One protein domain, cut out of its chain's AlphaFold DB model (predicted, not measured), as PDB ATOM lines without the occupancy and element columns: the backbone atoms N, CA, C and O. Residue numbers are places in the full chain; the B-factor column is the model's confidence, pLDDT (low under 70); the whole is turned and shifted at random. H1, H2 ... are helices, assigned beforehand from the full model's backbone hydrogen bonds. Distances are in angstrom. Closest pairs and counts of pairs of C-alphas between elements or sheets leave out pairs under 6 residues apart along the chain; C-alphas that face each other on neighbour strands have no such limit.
ATOM      1  N   ILE A   2     -45.533  52.407  25.101       70.56
ATOM      2  CA  ILE A   2     -44.820  51.436  24.230       70.56
ATOM      3  C   ILE A   2     -43.516  52.001  23.629       70.56
ATOM      4  O   ILE A   2     -42.487  51.338  23.671       70.56
ATOM      5  N   ARG A   3     -43.531  53.250  23.139       70.62
ATOM      6  CA  ARG A   3     -42.359  53.895  22.517       70.62
ATOM      7  C   ARG A   3     -41.134  53.963  23.439       70.62
ATOM      8  O   ARG A   3     -40.045  53.615  23.011       70.62
ATOM      9  N   ILE A   4     -41.335  54.346  24.703       82.00
ATOM     10  CA  ILE A   4     -40.255  54.465  25.701       82.00
ATOM     11  C   ILE A   4     -39.621  53.098  25.975       82.00
ATOM     12  O   ILE A   4     -38.409  52.994  26.119       82.00
ATOM     13  N   ARG A   5     -40.432  52.034  26.007       81.25
ATOM     14  CA  ARG A   5     -39.937  50.675  26.230       81.25
ATOM     15  C   ARG A   5     -39.064  50.186  25.071       81.25
ATOM     16  O   ARG A   5     -37.984  49.670  25.321       81.25
ATOM     17  N   ILE A   6     -39.513  50.376  23.831       86.06
ATOM     18  CA  ILE A   6     -38.749  49.981  22.635       86.06
ATOM     19  C   ILE A   6     -37.431  50.750  22.567       86.06
ATOM     20  O   ILE A   6     -36.386  50.175  22.290       86.06
ATOM     21  N   GLU A   7     -37.478  52.049  22.848       90.62
ATOM     22  CA  GLU A   7     -36.292  52.894  22.863       90.62
ATOM     23  C   GLU A   7     -35.289  52.441  23.931       90.62
ATOM     24  O   GLU A   7     -34.103  52.307  23.649       90.62
ATOM     25  N   HIS A   8     -35.765  52.124  25.136       88.75
ATOM     26  CA  HIS A   8     -34.917  51.567  26.183       88.75
ATOM     27  C   HIS A   8     -34.278  50.235  25.754       88.75
ATOM     28  O   HIS A   8     -33.070  50.065  25.897       88.75
ATOM     29  N   GLU A   9     -35.058  49.300  25.200       89.19
ATOM     30  CA  GLU A   9     -34.551  48.014  24.697       89.19
ATOM     31  C   GLU A   9     -33.486  48.218  23.598       89.19
ATOM     32  O   GLU A   9     -32.422  47.595  23.635       89.19
ATOM     33  N   PHE A  10     -33.714  49.161  22.678       91.88
ATOM     34  CA  PHE A  10     -32.760  49.541  21.634       91.88
ATOM     35  C   PHE A  10     -31.449  50.108  22.200       91.88
ATOM     36  O   PHE A  10     -30.363  49.691  21.786       91.88
ATOM     37  N   TRP A  11     -31.528  51.038  23.156       94.25
ATOM     38  CA  TRP A  11     -30.337  51.635  23.762       94.25
ATOM     39  C   TRP A  11     -29.542  50.619  24.577       94.25
ATOM     40  O   TRP A  11     -28.314  50.592  24.476       94.25
ATOM     41  N   THR A  12     -30.218  49.734  25.318       92.44
ATOM     42  CA  THR A  12     -29.563  48.624  26.019       92.44
ATOM     43  C   THR A  12     -28.806  47.736  25.035       92.44
ATOM     44  O   THR A  12     -27.625  47.473  25.247       92.44
ATOM     45  N   GLN A  13     -29.440  47.312  23.938       93.31
ATOM     46  CA  GLN A  13     -28.780  46.487  22.922       93.31
ATOM     47  C   GLN A  13     -27.569  47.180  22.300       93.31
ATOM     48  O   GLN A  13     -26.491  46.596  22.223       93.31
ATOM     49  N   SER A  14     -27.722  48.444  21.912       94.69
ATOM     50  CA  SER A  14     -26.640  49.226  21.309       94.69
ATOM     51  C   SER A  14     -25.440  49.342  22.251       94.69
ATOM     52  O   SER A  14     -24.299  49.140  21.840       94.69
ATOM     53  N   MET A  15     -25.693  49.596  23.538       95.94
ATOM     54  CA  MET A  15     -24.647  49.655  24.557       95.94
ATOM     55  C   MET A  15     -23.935  48.305  24.716       95.94
ATOM     56  O   MET A  15     -22.705  48.267  24.697       95.94
ATOM     57  N   LEU A  16     -24.680  47.195  24.796       96.62
ATOM     58  CA  LEU A  16     -24.102  45.852  24.914       96.62
ATOM     59  C   LEU A  16     -23.224  45.491  23.708       96.62
ATOM     60  O   LEU A  16     -22.129  44.959  23.891       96.62
ATOM     61  N   ILE A  17     -23.660  45.833  22.492       96.00
ATOM     62  CA  ILE A  17     -22.875  45.647  21.263       96.00
ATOM     63  C   ILE A  17     -21.551  46.413  21.352       96.00
ATOM     64  O   ILE A  17     -20.490  45.822  21.143       96.00
ATOM     65  N   CYS A  18     -21.598  47.699  21.706       97.12
ATOM     66  CA  CYS A  18     -20.403  48.533  21.829       97.12
ATOM     67  C   CYS A  18     -19.443  47.995  22.895       97.12
ATOM     68  O   CYS A  18     -18.250  47.836  22.639       97.12
ATOM     69  N   CYS A  19     -19.946  47.659  24.086       97.06
ATOM     70  CA  CYS A  19     -19.106  47.101  25.141       97.06
ATOM     71  C   CYS A  19     -18.490  45.755  24.739       97.06
ATOM     72  O   CYS A  19     -17.350  45.483  25.112       97.06
ATOM     73  N   ASN A  20     -19.206  44.936  23.964       96.38
ATOM     74  CA  ASN A  20     -18.706  43.649  23.488       96.38
ATOM     75  C   ASN A  20     -17.558  43.837  22.488       96.38
ATOM     76  O   ASN A  20     -16.553  43.139  22.578       96.38
ATOM     77  N   GLN A  21     -17.663  44.813  21.583       96.56
ATOM     78  CA  GLN A  21     -16.588  45.152  20.642       96.56
ATOM     79  C   GLN A  21     -15.329  45.683  21.342       96.56
ATOM     80  O   GLN A  21     -14.216  45.440  20.881       96.56
ATOM     81  N   LEU A  22     -15.501  46.384  22.465       96.69
ATOM     82  CA  LEU A  22     -14.405  46.949  23.255       96.69
ATOM     83  C   LEU A  22     -13.852  45.990  24.322       96.69
ATOM     84  O   LEU A  22     -12.952  46.366  25.067       96.69
ATOM     85  N   ASN A  23     -14.368  44.760  24.417       95.94
ATOM     86  CA  ASN A  23     -14.015  43.792  25.462       95.94
ATOM     87  C   ASN A  23     -14.280  44.298  26.899       95.94
ATOM     88  O   ASN A  23     -13.612  43.892  27.850       95.94
ATOM     89  N   HIS A  24     -15.262  45.181  27.087       96.56
ATOM     90  CA  HIS A  24     -15.646  45.716  28.398       96.56
ATOM     91  C   HIS A  24     -16.563  44.736  29.154       96.56
ATOM     92  O   HIS A  24     -17.713  45.044  29.481       96.56
ATOM     93  N   TRP A  25     -16.052  43.534  29.429       97.00
ATOM     94  CA  TRP A  25     -16.814  42.410  29.990       97.00
ATOM     95  C   TRP A  25     -17.410  42.705  31.364       97.00
ATOM     96  O   TRP A  25     -18.573  42.391  31.614       97.00
ATOM     97  N   THR A  26     -16.650  43.370  32.233       96.12
ATOM     98  CA  THR A  26     -17.091  43.757  33.578       96.12
ATOM     99  C   THR A  26     -18.289  44.701  33.518       96.12
ATOM    100  O   THR A  26     -19.241  44.546  34.282       96.12
ATOM    101  N   SER A  27     -18.281  45.650  32.578       95.19
ATOM    102  CA  SER A  27     -19.382  46.597  32.378       95.19
ATOM    103  C   SER A  27     -20.637  45.901  31.857       95.19
ATOM    104  O   SER A  27     -21.725  46.164  32.363       95.19
ATOM    105  N   ILE A  28     -20.489  44.971  30.903       96.50
ATOM    106  CA  ILE A  28     -21.602  44.145  30.408       96.50
ATOM    107  C   ILE A  28     -22.219  43.346  31.554       96.50
ATOM    108  O   ILE A  28     -23.427  43.416  31.778       96.50
ATOM    109  N   SER A  29     -21.380  42.623  32.299       95.56
ATOM    110  CA  SER A  29     -21.804  41.774  33.409       95.56
ATOM    111  C   SER A  29     -22.576  42.583  34.455       95.56
ATOM    112  O   SER A  29     -23.713  42.250  34.771       95.56
ATOM    113  N   LYS A  30     -22.033  43.722  34.903       94.31
ATOM    114  CA  LYS A  30     -22.697  44.598  35.886       94.31
ATOM    115  C   LYS A  30     -23.998  45.219  35.378       94.31
ATOM    116  O   LYS A  30     -24.902  45.452  36.173       94.31
ATOM    117  N   HIS A  31     -24.100  45.512  34.081       94.06
ATOM    118  CA  HIS A  31     -25.326  46.073  33.517       94.06
ATOM    119  C   HIS A  31     -26.458  45.040  33.458       94.06
ATOM    120  O   HIS A  31     -27.614  45.379  33.699       94.06
ATOM    121  N   ILE A  32     -26.133  43.785  33.139       94.38
ATOM    122  CA  ILE A  32     -27.118  42.702  33.051       94.38
ATOM    123  C   ILE A  32     -27.487  42.193  34.447       94.38
ATOM    124  O   ILE A  32     -28.667  42.042  34.762       94.38
ATOM    125  N   PHE A  33     -26.488  41.940  35.292       93.31
ATOM    126  CA  PHE A  33     -26.659  41.368  36.623       93.31
ATOM    127  C   PHE A  33     -26.796  42.462  37.683       93.31
ATOM    128  O   PHE A  33     -25.897  42.719  38.482       93.31
ATOM    129  N   LEU A  34     -27.963  43.106  37.691       88.31
ATOM    130  CA  LEU A  34     -28.411  43.922  38.823       88.31
ATOM    131  C   LEU A  34     -28.642  43.025  40.061       88.31
ATOM    132  O   LEU A  34     -28.836  41.824  39.884       88.31
ATOM    133  N   PRO A  35     -28.710  43.562  41.298       83.38
ATOM    134  CA  PRO A  35     -28.694  42.768  42.540       83.38
ATOM    135  C   PRO A  35     -29.697  41.603  42.639       83.38
ATOM    136  O   PRO A  35     -29.449  40.645  43.358       83.38
ATOM    137  N   ASN A  36     -30.813  41.666  41.904       84.31
ATOM    138  CA  ASN A  36     -31.863  40.641  41.904       84.31
ATOM    139  C   ASN A  36     -31.909  39.799  40.616       84.31
ATOM    140  O   ASN A  36     -32.841  39.020  40.422       84.31
ATOM    141  N   THR A  37     -30.954  39.987  39.704       89.50
ATOM    142  CA  THR A  37     -30.925  39.301  38.410       89.50
ATOM    143  C   THR A  37     -29.963  38.126  38.478       89.50
ATOM    144  O   THR A  37     -28.805  38.281  38.843       89.50
ATOM    145  N   THR A  38     -30.439  36.948  38.096       91.88
ATOM    146  CA  THR A  38     -29.658  35.715  37.962       91.88
ATOM    147  C   THR A  38     -29.879  35.111  36.577       91.88
ATOM    148  O   THR A  38     -30.805  35.486  35.853       91.88
ATOM    149  N   PHE A  39     -29.083  34.109  36.202       91.56
ATOM    150  CA  PHE A  39     -29.339  33.340  34.979       91.56
ATOM    151  C   PHE A  39     -30.738  32.704  34.956       91.56
ATOM    152  O   PHE A  39     -31.371  32.626  33.902       91.56
ATOM    153  N   HIS A  40     -31.277  32.326  36.120       88.31
ATOM    154  CA  HIS A  40     -32.646  31.823  36.217       88.31
ATOM    155  C   HIS A  40     -33.681  32.907  35.912       88.31
ATOM    156  O   HIS A  40     -34.639  32.627  35.192       88.31
ATOM    157  N   THR A  41     -33.490  34.135  36.406       89.81
ATOM    158  CA  THR A  41     -34.431  35.228  36.125       89.81
ATOM    159  C   THR A  41     -34.356  35.679  34.673       89.81
ATOM    160  O   THR A  41     -35.399  36.005  34.121       89.81
ATOM    161  N   LEU A  42     -33.181  35.623  34.027       90.31
ATOM    162  CA  LEU A  42     -33.034  35.896  32.589       90.31
ATOM    163  C   LEU A  42     -33.845  34.931  31.709       90.31
ATOM    164  O   LEU A  42     -34.130  35.242  30.557       90.31
ATOM    165  N   TRP A  43     -34.255  33.781  32.249       86.44
ATOM    166  CA  TRP A  43     -35.135  32.834  31.566       86.44
ATOM    167  C   TRP A  43     -36.625  33.199  31.641       86.44
ATOM    168  O   TRP A  43     -37.468  32.484  31.102       86.44
ATOM    169  N   SER A  44     -36.989  34.276  32.338       85.50
ATOM    170  CA  SER A  44     -38.399  34.572  32.629       85.50
ATOM    171  C   SER A  44     -39.152  35.137  31.428       85.50
ATOM    172  O   SER A  44     -40.380  35.094  31.405       85.50
ATOM    173  N   ASN A  45     -38.454  35.691  30.432       86.31
ATOM    174  CA  ASN A  45     -39.091  36.187  29.217       86.31
ATOM    175  C   ASN A  45     -38.203  36.052  27.973       86.31
ATOM    176  O   ASN A  45     -36.977  36.002  28.047       86.31
ATOM    177  N   ALA A  46     -38.855  36.036  26.808       87.56
ATOM    178  CA  ALA A  46     -38.195  35.846  25.520       87.56
ATOM    179  C   ALA A  46     -37.204  36.967  25.174       87.56
ATOM    180  O   ALA A  46     -36.195  36.703  24.529       87.56
ATOM    181  N   TYR A  47     -37.460  38.209  25.601       88.44
ATOM    182  CA  TYR A  47     -36.530  39.309  25.349       88.44
ATOM    183  C   TYR A  47     -35.195  39.063  26.065       88.44
ATOM    184  O   TYR A  47     -34.143  39.084  25.439       88.44
ATOM    185  N   GLN A  48     -35.225  38.744  27.358       90.75
ATOM    186  CA  GLN A  48     -34.027  38.464  28.148       90.75
ATOM    187  C   GLN A  48     -33.262  37.253  27.604       90.75
ATOM    188  O   GLN A  48     -32.045  37.333  27.451       90.75
ATOM    189  N   ILE A  49     -33.967  36.179  27.232       90.88
ATOM    190  CA  ILE A  49     -33.356  34.978  26.645       90.88
ATOM    191  C   ILE A  49     -32.655  35.285  25.316       90.88
ATOM    192  O   ILE A  49     -31.536  34.829  25.100       90.88
ATOM    193  N   ASN A  50     -33.289  36.046  24.424       90.00
ATOM    194  CA  ASN A  50     -32.755  36.261  23.077       90.00
ATOM    195  C   ASN A  50     -31.721  37.392  23.011       90.00
ATOM    196  O   ASN A  50     -30.814  37.340  22.187       90.00
ATOM    197  N   TYR A  51     -31.850  38.407  23.868       90.75
ATOM    198  CA  TYR A  51     -31.109  39.662  23.733       90.75
ATOM    199  C   TYR A  51     -30.145  39.950  24.885       90.75
ATOM    200  O   TYR A  51     -29.177  40.676  24.679       90.75
ATOM    201  N   LEU A  52     -30.365  39.404  26.086       93.75
ATOM    202  CA  LEU A  52     -29.453  39.600  27.225       93.75
ATOM    203  C   LEU A  52     -28.612  38.358  27.512       93.75
ATOM    204  O   LEU A  52     -27.416  38.488  27.762       93.75
ATOM    205  N   MET A  53     -29.203  37.160  27.438       94.44
ATOM    206  CA  MET A  53     -28.517  35.897  27.728       94.44
ATOM    207  C   MET A  53     -27.210  35.712  26.940       94.44
ATOM    208  O   MET A  53     -26.223  35.335  27.571       94.44
ATOM    209  N   PRO A  54     -27.128  36.018  25.626       95.19
ATOM    210  CA  PRO A  54     -25.879  35.832  24.886       95.19
ATOM    211  C   PRO A  54     -24.728  36.673  25.454       95.19
ATOM    212  O   PRO A  54     -23.618  36.174  25.649       95.19
ATOM    213  N   TYR A  55     -25.002  37.936  25.795       96.69
ATOM    214  CA  TYR A  55     -24.025  38.832  26.418       96.69
ATOM    215  C   TYR A  55     -23.731  38.443  27.869       96.69
ATOM    216  O   TYR A  55     -22.591  38.565  28.314       96.69
ATOM    217  N   ALA A  56     -24.726  37.941  28.601       96.25
ATOM    218  CA  ALA A  56     -24.572  37.460  29.969       96.25
ATOM    219  C   ALA A  56     -23.598  36.276  30.035       96.25
ATOM    220  O   ALA A  56     -22.612  36.325  30.768       96.25
ATOM    221  N   VAL A  57     -23.832  35.253  29.208       96.25
ATOM    222  CA  VAL A  57     -22.979  34.062  29.106       96.25
ATOM    223  C   VAL A  57     -21.582  34.451  28.626       96.25
ATOM    224  O   VAL A  57     -20.595  34.105  29.272       96.25
ATOM    225  N   THR A  58     -21.486  35.232  27.543       95.88
ATOM    226  CA  THR A  58     -20.190  35.629  26.971       95.88
ATOM    227  C   THR A  58     -19.362  36.442  27.959       95.88
ATOM    228  O   THR A  58     -18.192  36.138  28.175       95.88
ATOM    229  N   SER A  59     -19.949  37.465  28.584       97.06
ATOM    230  CA  SER A  59     -19.216  38.335  29.509       97.06
ATOM    231  C   SER A  59     -18.696  37.563  30.719       97.06
ATOM    232  O   SER A  59     -17.514  37.666  31.036       97.06
ATOM    233  N   LYS A  60     -19.537  36.732  31.345       97.00
ATOM    234  CA  LYS A  60     -19.150  35.879  32.475       97.00
ATOM    235  C   LYS A  60     -18.071  34.874  32.082       97.00
ATOM    236  O   LYS A  60     -17.068  34.770  32.780       97.00
ATOM    237  N   LEU A  61     -18.191  34.222  30.925       96.94
ATOM    238  CA  LEU A  61     -17.160  33.300  30.449       96.94
ATOM    239  C   LEU A  61     -15.815  33.999  30.217       96.94
ATOM    240  O   LEU A  61     -14.766  33.483  30.597       96.94
ATOM    241  N   LYS A  62     -15.821  35.190  29.610       96.56
ATOM    242  CA  LYS A  62     -14.593  35.969  29.404       96.56
ATOM    243  C   LYS A  62     -13.967  36.388  30.734       96.56
ATOM    244  O   LYS A  62     -12.751  36.292  30.876       96.56
ATOM    245  N   LEU A  63     -14.773  36.790  31.716       96.50
ATOM    246  CA  LEU A  63     -14.285  37.115  33.058       96.50
ATOM    247  C   LEU A  63     -13.717  35.889  33.787       96.50
ATOM    248  O   LEU A  63     -12.665  36.009  34.405       96.50
ATOM    249  N   LEU A  64     -14.323  34.706  33.642       95.06
ATOM    250  CA  LEU A  64     -13.765  33.459  34.181       95.06
ATOM    251  C   LEU A  64     -12.358  33.179  33.635       95.06
ATOM    252  O   LEU A  64     -11.452  32.828  34.388       95.06
ATOM    253  N   ILE A  65     -12.155  33.353  32.328       93.19
ATOM    254  CA  ILE A  65     -10.891  32.989  31.671       93.19
ATOM    255  C   ILE A  65      -9.805  34.047  31.888       93.19
ATOM    256  O   ILE A  65      -8.658  33.697  32.158       93.19
ATOM    257  N   SER A  66     -10.138  35.332  31.739       92.81
ATOM    258  CA  SER A  66      -9.149  36.420  31.668       92.81
ATOM    259  C   SER A  66      -9.353  37.548  32.681       92.81
ATOM    260  O   SER A  66      -8.635  38.543  32.621       92.81
ATOM    261  N   GLY A  67     -10.340  37.440  33.569       91.88
ATOM    262  CA  GLY A  67     -10.611  38.442  34.598       91.88
ATOM    263  C   GLY A  67      -9.618  38.407  35.758       91.88
ATOM    264  O   GLY A  67      -8.799  37.498  35.906       91.88
ATOM    265  N   THR A  68      -9.715  39.413  36.620       95.38
ATOM    266  CA  THR A  68      -9.054  39.406  37.929       95.38
ATOM    267  C   THR A  68      -9.650  38.325  38.837       95.38
ATOM    268  O   THR A  68     -10.754  37.844  38.602       95.38
ATOM    269  N   LYS A  69      -8.965  37.975  39.934       92.50
ATOM    270  CA  LYS A  69      -9.465  36.965  40.890       92.50
ATOM    271  C   LYS A  69     -10.884  37.257  41.390       92.50
ATOM    272  O   LYS A  69     -11.678  36.335  41.510       92.50
ATOM    273  N   GLN A  70     -11.205  38.524  41.665       93.75
ATOM    274  CA  GLN A  70     -12.550  38.896  42.108       93.75
ATOM    275  C   GLN A  70     -13.579  38.695  40.993       93.75
ATOM    276  O   GLN A  70     -14.631  38.119  41.228       93.75
ATOM    277  N   GLU A  71     -13.264  39.124  39.772       93.81
ATOM    278  CA  GLU A  71     -14.172  38.973  38.632       93.81
ATOM    279  C   GLU A  71     -14.385  37.508  38.245       93.81
ATOM    280  O   GLU A  71     -15.466  37.154  37.784       93.81
ATOM    281  N   GLN A  72     -13.371  36.662  38.442       93.00
ATOM    282  CA  GLN A  72     -13.484  35.218  38.277       93.00
ATOM    283  C   GLN A  72     -14.466  34.632  39.289       93.00
ATOM    284  O   GLN A  72     -15.403  33.959  38.871       93.00
ATOM    285  N   LEU A  73     -14.313  34.954  40.581       90.94
ATOM    286  CA  LEU A  73     -15.243  34.529  41.635       90.94
ATOM    287  C   LEU A  73     -16.674  34.996  41.344       90.94
ATOM    288  O   LEU A  73     -17.615  34.209  41.405       90.94
ATOM    289  N   ASP A  74     -16.836  36.260  40.952       90.56
ATOM    290  CA  ASP A  74     -18.140  36.826  40.599       90.56
ATOM    291  C   ASP A  74     -18.757  36.145  39.368       90.56
ATOM    292  O   ASP A  74     -19.965  36.252  39.158       90.56
ATOM    293  N   ALA A  75     -17.952  35.490  38.527       94.25
ATOM    294  CA  ALA A  75     -18.395  34.813  37.316       94.25
ATOM    295  C   ALA A  75     -18.585  33.293  37.473       94.25
ATOM    296  O   ALA A  75     -19.059  32.638  36.541       94.25
ATOM    297  N   GLU A  76     -18.273  32.720  38.643       93.00
ATOM    298  CA  GLU A  76     -18.500  31.298  38.943       93.00
ATOM    299  C   GLU A  76     -19.987  30.916  38.942       93.00
ATOM    300  O   GLU A  76     -20.330  29.744  38.754       93.00
ATOM    301  N   ASP A  77     -20.882  31.894  39.087       92.25
ATOM    302  CA  ASP A  77     -22.331  31.714  38.976       92.25
ATOM    303  C   ASP A  77     -22.761  31.144  37.611       92.25
ATOM    304  O   ASP A  77     -23.744  30.404  37.543       92.25
ATOM    305  N   LEU A  78     -21.999  31.399  36.538       94.25
ATOM    306  CA  LEU A  78     -22.205  30.763  35.234       94.25
ATOM    307  C   LEU A  78     -21.987  29.246  35.310       94.25
ATOM    308  O   LEU A  78     -22.814  28.467  34.830       94.25
ATOM    309  N   CYS A  79     -20.894  28.815  35.941       91.38
ATOM    310  CA  CYS A  79     -20.597  27.395  36.102       91.38
ATOM    311  C   CYS A  79     -21.623  26.719  37.021       91.38
ATOM    312  O   CYS A  79     -22.089  25.620  36.727       91.38
ATOM    313  N   GLN A  80     -22.031  27.385  38.107       89.56
ATOM    314  CA  GLN A  80     -23.091  26.890  38.992       89.56
ATOM    315  C   GLN A  80     -24.419  26.716  38.245       89.56
ATOM    316  O   GLN A  80     -25.089  25.694  38.406       89.56
ATOM    317  N   PHE A  81     -24.772  27.675  37.385       90.38
ATOM    318  CA  PHE A  81     -25.959  27.595  36.542       90.38
ATOM    319  C   PHE A  81     -25.916  26.377  35.607       90.38
ATOM    320  O   PHE A  81     -26.878  25.608  35.567       90.38
ATOM    321  N   PHE A  82     -24.801  26.142  34.911       89.06
ATOM    322  CA  PHE A  82     -24.643  24.960  34.055       89.06
ATOM    323  C   PHE A  82     -24.670  23.645  34.842       89.06
ATOM    324  O   PHE A  82     -25.342  22.695  34.433       89.06
ATOM    325  N   ASN A  83     -24.030  23.598  36.010       85.31
ATOM    326  CA  ASN A  83     -24.011  22.402  36.849       85.31
ATOM    327  C   ASN A  83     -25.400  22.051  37.390       85.31
ATOM    328  O   ASN A  83     -25.767  20.878  37.403       85.31
ATOM    329  N   HIS A  84     -26.212  23.045  37.756       84.12
ATOM    330  CA  HIS A  84     -27.600  22.829  38.170       84.12
ATOM    331  C   HIS A  84     -28.461  22.225  37.045       84.12
ATOM    332  O   HIS A  84     -29.350  21.414  37.303       84.12
ATOM    333  N   LEU A  85     -28.198  22.577  35.782       80.75
ATOM    334  CA  LEU A  85     -28.871  21.948  34.636       80.75
ATOM    335  C   LEU A  85     -28.428  20.487  34.425       80.75
ATOM    336  O   LEU A  85     -29.191  19.694  33.872       80.75
ATOM    337  N   SER A  86     -27.224  20.126  34.878       68.38
ATOM    338  CA  SER A  86     -26.657  18.775  34.775       68.38
ATOM    339  C   SER A  86     -27.172  17.827  35.870       68.38
ATOM    340  O   SER A  86     -27.696  16.748  35.577       68.38
ATOM    341  N   THR A  87     -27.080  18.241  37.139       61.53
ATOM    342  CA  THR A  87     -27.292  17.388  38.327       61.53
ATOM    343  C   THR A  87     -28.721  16.886  38.513       61.53
ATOM    344  O   THR A  87     -28.920  15.810  39.076       61.53
ATOM    345  N   ILE A  88     -29.728  17.591  37.993       53.91
ATOM    346  CA  ILE A  88     -31.139  17.179  38.122       53.91
ATOM    347  C   ILE A  88     -31.432  15.861  37.377       53.91
ATOM    348  O   ILE A  88     -32.363  15.142  37.736       53.91
ATOM    349  N   THR A  89     -30.601  15.483  36.401       47.66
ATOM    350  CA  THR A  89     -30.809  14.265  35.599       47.66
ATOM    351  C   THR A  89     -30.437  12.983  36.359       47.66
ATOM    352  O   THR A  89     -31.017  11.929  36.112       47.66
ATOM    353  N   THR A  90     -29.498  13.037  37.310       48.94
ATOM    354  CA  THR A  90     -28.977  11.826  37.973       48.94
ATOM    355  C   THR A  90     -29.929  11.263  39.033       48.94
ATOM    356  O   THR A  90     -29.892  10.070  39.312       48.94
ATOM    357  N   ASN A  91     -30.828  12.090  39.576       46.59
ATOM    358  CA  ASN A  91     -31.782  11.686  40.617       46.59
ATOM    359  C   ASN A  91     -33.172  11.326  40.070       46.59
ATOM    360  O   ASN A  91     -34.087  11.062  40.847       46.59
ATOM    361  N   THR A  92     -33.368  11.284  38.749       46.97
ATOM    362  CA  THR A  92     -34.672  10.944  38.159       46.97
ATOM    363  C   THR A  92     -34.871   9.428  38.045       46.97
ATOM    364  O   THR A  92     -35.138   8.891  36.977       46.97
ATOM    365  N   THR A  93     -34.761   8.718  39.169       45.22
ATOM    366  CA  THR A  93     -35.513   7.476  39.379       45.22
ATOM    367  C   THR A  93     -36.336   7.684  40.642       45.22
ATOM    368  O   THR A  93     -35.797   7.714  41.743       45.22
ATOM    369  N   THR A  94     -37.655   7.769  40.463       45.69
ATOM    370  CA  THR A  94     -38.704   7.801  41.500       45.69
ATOM    371  C   THR A  94     -39.077   9.177  42.093       45.69
ATOM    372  O   THR A  94     -38.269   9.887  42.680       45.69
ATOM    373  N   THR A  95     -40.388   9.457  42.016       42.12
ATOM    374  CA  THR A  95     -41.224  10.392  42.807       42.12
ATOM    375  C   THR A  95     -41.273  11.906  42.479       42.12
ATOM    376  O   THR A  95     -40.501  12.711  42.977       42.12
ATOM    377  N   THR A  96     -42.343  12.276  41.748       43.84
ATOM    378  CA  THR A  96     -43.254  13.437  41.958       43.84
ATOM    379  C   THR A  96     -42.699  14.873  42.034       43.84
ATOM    380  O   THR A  96     -42.390  15.372  43.111       43.84
ATOM    381  N   THR A  97     -42.742  15.601  40.906       40.06
ATOM    382  CA  THR A  97     -43.238  17.000  40.755       40.06
ATOM    383  C   THR A  97     -43.151  17.407  39.274       40.06
ATOM    384  O   THR A  97     -42.083  17.680  38.742       40.06
ATOM    385  N   THR A  98     -44.280  17.402  38.567       47.78
ATOM    386  CA  THR A  98     -44.346  17.375  37.092       47.78
ATOM    387  C   THR A  98     -44.066  18.713  36.383       47.78
ATOM    388  O   THR A  98     -44.062  18.746  35.164       47.78
ATOM    389  N   SER A  99     -43.813  19.819  37.096       49.06
ATOM    390  CA  SER A  99     -43.644  21.159  36.489       49.06
ATOM    391  C   SER A  99     -42.201  21.696  36.468       49.06
ATOM    392  O   SER A  99     -41.852  22.508  35.606       49.06
ATOM    393  N   SER A 100     -41.325  21.260  37.380       56.78
ATOM    394  CA  SER A 100     -39.932  21.742  37.464       56.78
ATOM    395  C   SER A 100     -38.966  20.961  36.564       56.78
ATOM    396  O   SER A 100     -37.969  21.515  36.090       56.78
ATOM    397  N   SER A 101     -39.268  19.693  36.282       59.47
ATOM    398  CA  SER A 101     -38.434  18.813  35.459       59.47
ATOM    399  C   SER A 101     -38.480  19.184  33.974       59.47
ATOM    400  O   SER A 101     -37.431  19.276  33.336       59.47
ATOM    401  N   GLU A 102     -39.663  19.492  33.432       59.78
ATOM    402  CA  GLU A 102     -39.842  19.868  32.020       59.78
ATOM    403  C   GLU A 102     -39.139  21.187  31.680       59.78
ATOM    404  O   GLU A 102     -38.421  21.287  30.683       59.78
ATOM    405  N   THR A 103     -39.268  22.201  32.542       72.88
ATOM    406  CA  THR A 103     -38.604  23.496  32.320       72.88
ATOM    407  C   THR A 103     -37.081  23.389  32.415       72.88
ATOM    408  O   THR A 103     -36.373  24.089  31.691       72.88
ATOM    409  N   THR A 104     -36.564  22.486  33.251       76.88
ATOM    410  CA  THR A 104     -35.126  22.192  33.345       76.88
ATOM    411  C   THR A 104     -34.621  21.471  32.096       76.88
ATOM    412  O   THR A 104     -33.581  21.848  31.557       76.88
ATOM    413  N   PHE A 105     -35.380  20.503  31.575       80.38
ATOM    414  CA  PHE A 105     -35.055  19.811  30.325       80.38
ATOM    415  C   PHE A 105     -34.998  20.768  29.123       80.38
ATOM    416  O   PHE A 105     -34.046  20.724  28.339       80.38
ATOM    417  N   VAL A 106     -35.972  21.679  28.999       85.12
ATOM    418  CA  VAL A 106     -35.990  22.693  27.930       85.12
ATOM    419  C   VAL A 106     -34.802  23.649  28.062       85.12
ATOM    420  O   VAL A 106     -34.121  23.913  27.070       85.12
ATOM    421  N   LYS A 107     -34.511  24.130  29.281       86.62
ATOM    422  CA  LYS A 107     -33.339  24.977  29.561       86.62
ATOM    423  C   LYS A 107     -32.048  24.304  29.130       86.62
ATOM    424  O   LYS A 107     -31.256  24.897  28.404       86.62
ATOM    425  N   ARG A 108     -31.870  23.049  29.533       84.56
ATOM    426  CA  ARG A 108     -30.703  22.247  29.185       84.56
ATOM    427  C   ARG A 108     -30.565  22.080  27.674       84.56
ATOM    428  O   ARG A 108     -29.526  22.430  27.134       84.56
ATOM    429  N   SER A 109     -31.619  21.622  27.000       86.50
ATOM    430  CA  SER A 109     -31.605  21.399  25.548       86.50
ATOM    431  C   SER A 109     -31.283  22.684  24.774       86.50
ATOM    432  O   SER A 109     -30.558  22.661  23.783       86.50
ATOM    433  N   TYR A 110     -31.797  23.826  25.241       89.06
ATOM    434  CA  TYR A 110     -31.489  25.135  24.668       89.06
ATOM    435  C   TYR A 110     -30.015  25.514  24.859       89.06
ATOM    436  O   TYR A 110     -29.364  25.908  23.894       89.06
ATOM    437  N   ILE A 111     -29.476  25.368  26.077       89.25
ATOM    438  CA  ILE A 111     -28.068  25.673  26.374       89.25
ATOM    439  C   ILE A 111     -27.123  24.746  25.601       89.25
ATOM    440  O   ILE A 111     -26.179  25.230  24.989       89.25
ATOM    441  N   GLU A 112     -27.401  23.442  25.557       87.88
ATOM    442  CA  GLU A 112     -26.618  22.460  24.791       87.88
ATOM    443  C   GLU A 112     -26.546  22.805  23.305       87.88
ATOM    444  O   GLU A 112     -25.507  22.633  22.669       87.88
ATOM    445  N   LYS A 113     -27.655  23.296  22.748       89.69
ATOM    446  CA  LYS A 113     -27.739  23.631  21.330       89.69
ATOM    447  C   LYS A 113     -27.067  24.963  21.000       89.69
ATOM    448  O   LYS A 113     -26.473  25.078  19.931       89.69
ATOM    449  N   LEU A 114     -27.198  25.966  21.866       91.00
ATOM    450  CA  LEU A 114     -26.771  27.337  21.562       91.00
ATOM    451  C   LEU A 114     -25.419  27.726  22.148       91.00
ATOM    452  O   LEU A 114     -24.752  28.566  21.554       91.00
ATOM    453  N   TYR A 115     -25.005  27.111  23.255       92.62
ATOM    454  CA  TYR A 115     -23.749  27.420  23.941       92.62
ATOM    455  C   TYR A 115     -22.875  26.175  24.203       92.62
ATOM    456  O   TYR A 115     -22.392  25.977  25.324       92.62
ATOM    457  N   PRO A 116     -22.668  25.284  23.209       90.75
ATOM    458  CA  PRO A 116     -21.900  24.057  23.421       90.75
ATOM    459  C   PRO A 116     -20.430  24.334  23.766       90.75
ATOM    460  O   PRO A 116     -19.816  23.574  24.516       90.75
ATOM    461  N   PHE A 117     -19.854  25.416  23.235       91.38
ATOM    462  CA  PHE A 117     -18.454  25.765  23.467       91.38
ATOM    463  C   PHE A 117     -18.243  26.371  24.850       91.38
ATOM    464  O   PHE A 117     -17.282  26.033  25.539       91.38
ATOM    465  N   GLU A 118     -19.147  27.242  25.272       92.88
ATOM    466  CA  GLU A 118     -19.124  27.885  26.578       92.88
ATOM    467  C   GLU A 118     -19.298  26.844  27.679       92.88
ATOM    468  O   GLU A 118     -18.540  26.843  28.647       92.88
ATOM    469  N   LEU A 119     -20.210  25.891  27.474       90.06
ATOM    470  CA  LEU A 119     -20.392  24.752  28.364       90.06
ATOM    471  C   LEU A 119     -19.104  23.924  28.504       90.06
ATOM    472  O   LEU A 119     -18.642  23.682  29.619       90.06
ATOM    473  N   ALA A 120     -18.480  23.537  27.385       88.31
ATOM    474  CA  ALA A 120     -17.212  22.804  27.404       88.31
ATOM    475  C   ALA A 120     -16.092  23.594  28.102       88.31
ATOM    476  O   ALA A 120     -15.286  23.030  28.843       88.31
ATOM    477  N   THR A 121     -16.057  24.909  27.894       90.69
ATOM    478  CA  THR A 121     -15.051  25.786  28.498       90.69
ATOM    479  C   THR A 121     -15.225  25.884  30.013       90.69
ATOM    480  O   THR A 121     -14.233  25.823  30.735       90.69
ATOM    481  N   CYS A 122     -16.463  25.958  30.514       89.50
ATOM    482  CA  CYS A 122     -16.746  25.904  31.949       89.50
ATOM    483  C   CYS A 122     -16.279  24.584  32.583       89.50
ATOM    484  O   CYS A 122     -15.663  24.614  33.647       89.50
ATOM    485  N   PHE A 123     -16.478  23.439  31.920       85.25
ATOM    486  CA  PHE A 123     -15.979  22.152  32.429       85.25
ATOM    487  C   PHE A 123     -14.451  22.099  32.496       85.25
ATOM    488  O   PHE A 123     -13.882  21.698  33.514       85.25
ATOM    489  N   LEU A 124     -13.773  22.572  31.445       87.19
ATOM    490  CA  LEU A 124     -12.311  22.670  31.435       87.19
ATOM    491  C   LEU A 124     -11.796  23.608  32.532       87.19
ATOM    492  O   LEU A 124     -10.805  23.294  33.190       87.19
ATOM    493  N   TYR A 125     -12.482  24.731  32.755       87.06
ATOM    494  CA  TYR A 125     -12.153  25.679  33.816       87.06
ATOM    495  C   TYR A 125     -12.248  25.037  35.207       87.06
ATOM    496  O   TYR A 125     -11.330  25.174  36.015       87.06
ATOM    497  N   GLN A 126     -13.315  24.278  35.467       84.38
ATOM    498  CA  GLN A 126     -13.521  23.576  36.739       84.38
ATOM    499  C   GLN A 126     -12.608  22.355  36.923       84.38
ATOM    500  O   GLN A 126     -12.553  21.805  38.020       84.38
ATOM    501  N   LYS A 127     -11.876  21.941  35.875       78.44
ATOM    502  CA  LYS A 127     -11.108  20.682  35.828       78.44
ATOM    503  C   LYS A 127     -11.975  19.455  36.136       78.44
ATOM    504  O   LYS A 127     -11.462  18.431  36.588       78.44
TER     505      LYS A 127
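This is residues 2 to 127 of the 141 residues of the protein "Hypothetical protein" of Rotaria sp. Silwood2 (UniProt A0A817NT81). What does one see first? The long helix H4 makes the core: the hairpin of H1 and H2 packs on it through H2, and H5 folds back from its end to make a V with it. The short H3 and H7 also pack on H4, H6 packs on residues 85 to 86 of H5, and residues 2 to 8 of H1 and 93 to 99 of the loop between H5 and H6 stick out. How much is printed? The printed part has 126 residues with seven named helices, H1 to H7 in order, and no named strand; its class is all helix. It is compact, with a radius of gyration of the C-alphas of 15.8 A and spans of 48 by 40 by 26 A.

How do the first helices stand? H1, residues 2 to 21, and H2, residues 25 to 32, form a hairpin: they touch at a shallow tilt of 16 degrees, opposite ways, closest at the C-alphas of Leu 16 and Ile 28, 6.3 A apart, H1 with residues 16 to 20 alone. The hub H4, residues 46 to 66, touches H2 at a shallow tilt of 31 degrees, opposite ways, with the C-alphas of Trp 25 and Ser 59 closest at 4.8 A. What follows? H3, residues 39 to 42, touches residues 48 to 53 of H4, closest at the C-alphas of Leu 42 and Gln 48, 5.2 A apart. H5, residues 69 to 87, touches H4 at a steep tilt of 55 degrees, opposite ways, with residues 71 to 78 alone; the closest C-alphas, of Leu 64 and Gln 72, are 4.5 A apart. H6, residues 100 to 114, touches H5 at the C-alphas of Leu 85 and Arg 108, its closest pair, 5.8 A apart, and H7, residues 116 to 126, touches H4, closest at those of Leu 61 and Glu 118, 6.9 A apart. Are the backbones complete? Every O i to N i+4 pair is within hydrogen-bond range in H1, H2, H6 and H7, against 14 of 17 in H4 and 12 of 15 in H5; H3 is too short for such a pair.

Where are the anchors? H1 begins at C-alpha 2, (-44.820, 51.436, 24.230), and H7 ends at C-alpha 126, (-13.521, 23.576, 36.739). How long are the longer helices? H1 measures 29.1 A from first to last C-alpha, H4 29.7 A, H5 26.6 A and H6 21.4 A.

How far does it reach? The two C-alphas farthest apart, of Arg 3 and Thr 94, are 50.0 A apart, and the printed part has no cut. Where are the long link and low confidence? The long link is H5 to H6, 12 residues, and pLDDT is under 70 at residues 86 to 102.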